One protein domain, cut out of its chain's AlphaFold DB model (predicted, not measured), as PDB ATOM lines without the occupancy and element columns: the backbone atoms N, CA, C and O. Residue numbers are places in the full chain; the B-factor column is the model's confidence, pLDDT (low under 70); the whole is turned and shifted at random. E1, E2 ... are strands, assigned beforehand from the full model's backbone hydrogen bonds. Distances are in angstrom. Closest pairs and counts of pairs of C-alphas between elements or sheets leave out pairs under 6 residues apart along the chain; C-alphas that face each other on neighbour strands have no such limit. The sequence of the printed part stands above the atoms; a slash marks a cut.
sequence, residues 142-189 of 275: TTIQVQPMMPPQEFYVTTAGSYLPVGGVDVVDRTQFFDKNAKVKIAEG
ATOM      1  N   THR A 142      39.115  13.142  -7.259       95.00
ATOM      2  CA  THR A 142      39.597  12.538  -8.497       95.00
ATOM      3  C   THR A 142      39.859  13.627  -9.523       95.00
ATOM      4  O   THR A 142      39.322  14.733  -9.428       95.00
ATOM      5  N   THR A 143      40.686  13.318 -10.509       94.19
ATOM      6  CA  THR A 143      41.051  14.251 -11.566       94.19
ATOM      7  C   THR A 143      40.298  13.895 -12.843       94.19
ATOM      8  O   THR A 143      40.353  12.757 -13.304       94.19
ATOM      9  N   ILE A 144      39.595  14.866 -13.425       91.81
ATOM     10  CA  ILE A 144      38.764  14.678 -14.618       91.81
ATOM     11  C   ILE A 144      39.223  15.634 -15.719       91.81
ATOM     12  O   ILE A 144      39.318  16.849 -15.526       91.81
ATOM     13  N   GLN A 145      39.476  15.077 -16.904       91.62
ATOM     14  CA  GLN A 145      39.722  15.830 -18.130       91.62
ATOM     15  C   GLN A 145      38.380  16.316 -18.696       91.62
ATOM     16  O   GLN A 145      37.748  15.629 -19.494       91.62
ATOM     17  N   VAL A 146      37.918  17.492 -18.268       86.62
ATOM     18  CA  VAL A 146      36.617  18.038 -18.706       86.62
ATOM     19  C   VAL A 146      36.647  18.453 -20.180       86.62
ATOM     20  O   VAL A 146      35.664  18.283 -20.896       86.62
ATOM     21  N   GLN A 147      37.777  18.995 -20.644       88.44
ATOM     22  CA  GLN A 147      37.978  19.421 -22.030       88.44
ATOM     23  C   GLN A 147      39.361  18.978 -22.521       88.44
ATOM     24  O   GLN A 147      40.329  19.152 -21.781       88.44
ATOM     25  N   PRO A 148      39.511  18.462 -23.757       87.69
ATOM     26  CA  PRO A 148      40.788  17.929 -24.249       87.69
ATOM     27  C   PRO A 148      41.964  18.917 -24.233       87.69
ATOM     28  O   PRO A 148      43.106  18.495 -24.098       87.69
ATOM     29  N   MET A 149      41.699  20.220 -24.358       88.19
ATOM     30  CA  MET A 149      42.734  21.261 -24.460       88.19
ATOM     31  C   MET A 149      43.040  21.982 -23.139       88.19
ATOM     32  O   MET A 149      43.893  22.865 -23.113       88.19
ATOM     33  N   MET A 150      42.354  21.639 -22.047       87.19
ATOM     34  CA  MET A 150      42.600  22.220 -20.724       87.19
ATOM     35  C   MET A 150      43.311  21.222 -19.814       87.19
ATOM     36  O   MET A 150      43.156  20.018 -19.999       87.19
ATOM     37  N   PRO A 151      44.073  21.674 -18.807       89.69
ATOM     38  CA  PRO A 151      44.612  20.760 -17.813       89.69
ATOM     39  C   PRO A 151      43.476  20.026 -17.071       89.69
ATOM     40  O   PRO A 151      42.408  20.613 -16.851       89.69
ATOM     41  N   PRO A 152      43.699  18.759 -16.674       93.31
ATOM     42  CA  PRO A 152      42.766  18.027 -15.834       93.31
ATOM     43  C   PRO A 152      42.414  18.816 -14.561       93.31
ATOM     44  O   PRO A 152      43.286  19.422 -13.937       93.31
ATOM     45  N   GLN A 153      41.145  18.798 -14.161       93.12
ATOM     46  CA  GLN A 153      40.664  19.498 -12.968       93.12
ATOM     47  C   GLN A 153      40.334  18.507 -11.851       93.12
ATOM     48  O   GLN A 153      39.924  17.378 -12.119       93.12
ATOM     49  N   GLU A 154      40.490  18.927 -10.596       95.44
ATOM     50  CA  GLU A 154      40.104  18.112  -9.444       95.44
ATOM     51  C   GLU A 154      38.621  18.272  -9.098       95.44
ATOM     52  O   GLU A 154      38.081  19.380  -9.028       95.44
ATOM     53  N   PHE A 155      37.985  17.145  -8.801       96.88
ATOM     54  CA  PHE A 155      36.601  17.057  -8.363       96.88
ATOM     55  C   PHE A 155      36.511  16.258  -7.070       96.88
ATOM     56  O   PHE A 155      37.140  15.210  -6.927       96.88
ATOM     57  N   TYR A 156      35.670  16.712  -6.147       97.19
ATOM     58  CA  TYR A 156      35.195  15.883  -5.051       97.19
ATOM     59  C   TYR A 156      34.275  14.796  -5.589       97.19
ATOM     60  O   TYR A 156      33.366  15.082  -6.372       97.19
ATOM     61  N   VAL A 157      34.474  13.568  -5.114       96.56
ATOM     62  CA  VAL A 157      33.535  12.467  -5.345       96.56
ATOM     63  C   VAL A 157      32.551  12.430  -4.183       96.56
ATOM     64  O   VAL A 157      32.952  12.335  -3.016       96.56
ATOM     65  N   THR A 158      31.260  12.531  -4.485       96.88
ATOM     66  CA  THR A 158      30.213  12.548  -3.462       96.88
ATOM     67  C   THR A 158      29.723  11.146  -3.124       96.88
ATOM     68  O   THR A 158      29.828  10.209  -3.916       96.88
ATOM     69  N   THR A 159      29.110  11.002  -1.951       95.69
ATOM     70  CA  THR A 159      28.483   9.752  -1.505       95.69
ATOM     71  C   THR A 159      27.281   9.334  -2.355       95.69
ATOM     72  O   THR A 159      26.898   8.167  -2.332       95.69
ATOM     73  N   ALA A 160      26.721  10.264  -3.137       93.69
ATOM     74  CA  ALA A 160      25.654  10.022  -4.104       93.69
ATOM     75  C   ALA A 160      26.175   9.656  -5.510       93.69
ATOM     76  O   ALA A 160      25.377   9.461  -6.422       93.69
ATOM     77  N   GLY A 161      27.498   9.575  -5.704       92.12
ATOM     78  CA  GLY A 161      28.120   9.251  -6.993       92.12
ATOM     79  C   GLY A 161      28.220  10.427  -7.971       92.12
ATOM     80  O   GLY A 161      28.534  10.219  -9.139       92.12
ATOM     81  N   SER A 162      27.958  11.655  -7.514       94.06
ATOM     82  CA  SER A 162      28.164  12.873  -8.305       94.06
ATOM     83  C   SER A 162      29.568  13.454  -8.110       94.06
ATOM     84  O   SER A 162      30.274  13.113  -7.158       94.06
ATOM     85  N   TYR A 163      29.959  14.356  -9.011       95.75
ATOM     86  CA  TYR A 163      31.250  15.042  -8.988       95.75
ATOM     87  C   TYR A 163      31.039  16.541  -8.799       95.75
ATOM     88  O   TYR A 163      30.228  17.144  -9.502       95.75
ATOM     89  N   LEU A 164      31.768  17.147  -7.862       95.75
ATOM     90  CA  LEU A 164      31.688  18.582  -7.574       95.75
ATOM     91  C   LEU A 164      33.066  19.227  -7.743       95.75
ATOM     92  O   LEU A 164      34.031  18.706  -7.182       95.75
ATOM     93  N   PRO A 165      33.198  20.335  -8.492       94.75
ATOM     94  CA  PRO A 165      34.498  20.951  -8.733       94.75
ATOM     95  C   PRO A 165      35.109  21.451  -7.422       94.75
ATOM     96  O   PRO A 165      34.447  22.132  -6.627       94.75
ATOM     97  N   VAL A 166      36.388  21.141  -7.197       94.31
ATOM     98  CA  VAL A 166      37.125  21.670  -6.045       94.31
ATOM     99  C   VAL A 166      37.167  23.198  -6.149       94.31
ATOM    100  O   VAL A 166      37.504  23.760  -7.185       94.31
ATOM    101  N   GLY A 167      36.761  23.885  -5.079       91.75
ATOM    102  CA  GLY A 167      36.621  25.345  -5.058       91.75
ATOM    103  C   GLY A 167      35.287  25.882  -5.597       91.75
ATOM    104  O   GLY A 167      35.025  27.074  -5.444       91.75
ATOM    105  N   GLY A 168      34.412  25.042  -6.159       91.75
ATOM    106  CA  GLY A 168      33.058  25.431  -6.580       91.75
ATOM    107  C   GLY A 168      31.994  25.330  -5.482       91.75
ATOM    108  O   GLY A 168      30.902  25.862  -5.642       91.75
ATOM    109  N   VAL A 169      32.318  24.694  -4.355       95.25
ATOM    110  CA  VAL A 169      31.399  24.433  -3.235       95.25
ATOM    111  C   VAL A 169      32.023  24.847  -1.907       95.25
ATOM    112  O   VAL A 169      33.248  24.852  -1.773       95.25
ATOM    113  N   ASP A 170      31.183  25.172  -0.928       95.25
ATOM    114  CA  ASP A 170      31.621  25.400   0.449       95.25
ATOM    115  C   ASP A 170      31.641  24.058   1.200       95.25
ATOM    116  O   ASP A 170      30.662  23.308   1.181       95.25
ATOM    117  N   VAL A 171      32.760  23.741   1.859       95.38
ATOM    118  CA  VAL A 171      32.900  22.519   2.669       95.38
ATOM    119  C   VAL A 171      32.600  22.845   4.129       95.38
ATOM    120  O   VAL A 171      33.354  23.565   4.782       95.38
ATOM    121  N   VAL A 172      31.518  22.277   4.653       93.56
ATOM    122  CA  VAL A 172      31.049  22.453   6.033       93.56
ATOM    123  C   VAL A 172      31.135  21.117   6.774       93.56
ATOM    124  O   VAL A 172      31.038  20.042   6.180       93.56
ATOM    125  N   ASP A 173      31.397  21.157   8.083       92.25
ATOM    126  CA  ASP A 173      31.489  19.968   8.945       92.25
ATOM    127  C   ASP A 173      32.397  18.853   8.396       92.25
ATOM    128  O   ASP A 173      32.165  17.654   8.580       92.25
ATOM    129  N   ARG A 174      33.478  19.267   7.724       93.44
ATOM    130  CA  ARG A 174      34.520  18.425   7.107       93.44
ATOM    131  C   ARG A 174      34.069  17.552   5.936       93.44
ATOM    132  O   ARG A 174      34.940  17.005   5.281       93.44
ATOM    133  N   THR A 175      32.772  17.371   5.698       95.56
ATOM    134  CA  THR A 175      32.253  16.401   4.710       95.56
ATOM    135  C   THR A 175      31.038  16.884   3.937       95.56
ATOM    136  O   THR A 175      30.730  16.302   2.904       95.56
ATOM    137  N   GLN A 176      30.340  17.919   4.395       96.38
ATOM    138  CA  GLN A 176      29.126  18.394   3.747       96.38
ATOM    139  C   GLN A 176      29.473  19.455   2.711       96.38
ATOM    140  O   GLN A 176      30.217  20.390   2.999       96.38
ATOM    141  N   PHE A 177      28.912  19.322   1.516       97.19
ATOM    142  CA  PHE A 177      29.064  20.294   0.445       97.19
ATOM    143  C   PHE A 177      27.826  21.176   0.371       97.19
ATOM    144  O   PHE A 177      26.702  20.673   0.287       97.19
ATOM    145  N   PHE A 178      28.048  22.483   0.387       96.94
ATOM    146  CA  PHE A 178      27.020  23.505   0.278       96.94
ATOM    147  C   PHE A 178      27.193  24.300  -1.012       96.94
ATOM    148  O   PHE A 178      28.316  24.615  -1.421       96.94
ATOM    149  N   ASP A 179      26.069  24.644  -1.635       94.19
ATOM    150  CA  ASP A 179      26.063  25.613  -2.726       94.19
ATOM    151  C   ASP A 179      26.491  26.993  -2.204       94.19
ATOM    152  O   ASP A 179      26.009  27.459  -1.165       94.19
ATOM    153  N   LYS A 180      27.396  27.659  -2.930       90.38
ATOM    154  CA  LYS A 180      27.973  28.939  -2.499       90.38
ATOM    155  C   LYS A 180      26.949  30.062  -2.400       90.38
ATOM    156  O   LYS A 180      27.101  30.922  -1.530       90.38
ATOM    157  N   ASN A 181      25.936  30.047  -3.261       91.31
ATOM    158  CA  ASN A 181      24.946  31.109  -3.378       91.31
ATOM    159  C   ASN A 181      23.720  30.797  -2.522       91.31
ATOM    160  O   ASN A 181      23.313  31.607  -1.696       91.31
ATOM    161  N   ALA A 182      23.155  29.603  -2.688       91.62
ATOM    162  CA  ALA A 182      21.922  29.196  -2.030       91.62
ATOM    163  C   ALA A 182      22.125  28.780  -0.565       91.62
ATOM    164  O   ALA A 182      21.150  28.692   0.175       91.62
ATOM    165  N   LYS A 183      23.369  28.510  -0.133       91.12
ATOM    166  CA  LYS A 183      23.703  28.036   1.225       91.12
ATOM    167  C   LYS A 183      22.891  26.808   1.659       91.12
ATOM    168  O   LYS A 183      22.664  26.586   2.846       91.12
ATOM    169  N   VAL A 184      22.504  25.974   0.694       93.69
ATOM    170  CA  VAL A 184      21.846  24.684   0.928       93.69
ATOM    171  C   VAL A 184      22.845  23.549   0.769       93.69
ATOM    172  O   VAL A 184      23.735  23.605  -0.082       93.69
ATOM    173  N   LYS A 185      22.691  22.504   1.585       96.25
ATOM    174  CA  LYS A 185      23.480  21.278   1.465       96.25
ATOM    175  C   LYS A 185      23.074  20.540   0.193       96.25
ATOM    176  O   LYS A 185      21.908  20.190   0.035       96.25
ATOM    177  N   ILE A 186      24.042  20.269  -0.672       95.94
ATOM    178  CA  ILE A 186      23.820  19.611  -1.967       95.94
ATOM    179  C   ILE A 186      24.367  18.183  -2.012       95.94
ATOM    180  O   ILE A 186      23.856  17.364  -2.769       95.94
ATOM    181  N   ALA A 187      25.385  17.863  -1.207       96.44
ATOM    182  CA  ALA A 187      25.981  16.529  -1.165       96.44
ATOM    183  C   ALA A 187      26.846  16.314   0.088       96.44
ATOM    184  O   ALA A 187      27.080  17.233   0.875       96.44
ATOM    185  N   GLU A 188      27.357  15.094   0.251       96.56
ATOM    186  CA  GLU A 188      28.425  14.763   1.198       96.56
ATOM    187  C   GLU A 188      29.593  14.098   0.470       96.56
ATOM    188  O   GLU A 188      29.392  13.411  -0.530       96.56
ATOM    189  N   GLY A 189      30.811  14.298   0.962       96.94
ATOM    190  CA  GLY A 189      32.035  13.695   0.442       96.94
ATOM    191  C   GLY A 189      32.585  12.591   1.337       96.94
ATOM    192  O   GLY A 189      32.253  12.479   2.518       96.94
TER     193      GLY A 189
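What this domain is: This is residues 142 to 189 of the 275 residues of the protein "Succinate dehydrogenase cytochrome b subunit" of Flavobacterium sp. (UniProt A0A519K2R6). Two small three-stranded antiparallel sheets, E1 E2 E3 and E4 E5 E6, are set one after the other along the longest axis and joined by the tight link from E3 to E4. The loop of residues 145 to 152 between E1 and E2 reaches toward one end of that axis, and the turn after E4 lies toward the other. The printed part has 48 residues with six named strands, E1 to E6 in chain order, and no named helix; the class is all strand, though only 23 of the 48 residues are in named elements, under half. It is only just compact, close to loose, with a radius of gyration of the C-alphas of 11.5 A, and elongated, spanning 33 by 21 by 15 A.

How they stand to each other: E1, residues 142 to 144, and E2, residues 153 to 157, form an antiparallel hairpin, their directions 132 degrees apart; N 142 and O 155 are within hydrogen-bond range at 2.9 A. E3, residues 163 to 165, forms a hairpin with E2 at 135 degrees, with N 156 and O 164 at 2.8 A. These three make a meander, each strand the antiparallel neighbour of the one before. The pairing is staggered: E2 pairs with E1 over residues 153 to 155 and with E3 over residues 155 to 157. E3 and E4, residues 169 to 172, meet only through their link. E5, residues 176 to 179, forms an antiparallel hairpin with E4 at 140 degrees, with N 172 and O 176 at 2.8 A. E6, residues 185 to 188, forms a hairpin with E5 at 146 degrees, with N 177 and O 187 at 2.9 A. E4 E5 E6 is a second meander, with E4 and E6 as edge strands. E1 and E2 are each apart from E4, E5 and E6, and E3 is apart from E5 and E6.

Where its parts are: E1 begins at C-alpha 142, at (39.597, 12.538, -8.497), and is 6.5 A long from first to last C-alpha. E2, the longest strand, measures 12.6 A and ends at C-alpha 157, at (33.535, 12.467, -5.345). E3 measures 6.7 A, E4 9.5 A and E5 10.2 A. E6 measures 8.2 A and ends at C-alpha 188, at (28.425, 14.763, 1.198).

The domain as a whole: The two C-alphas farthest apart, those of Met 149 and Asp 173, are 35.3 A from each other. The printed part has no cut. The link from E1 to E2 is short, the other four are tight, and there is no long link. The mean pLDDT of the printed part is 93.6, and no printed residue is under 70.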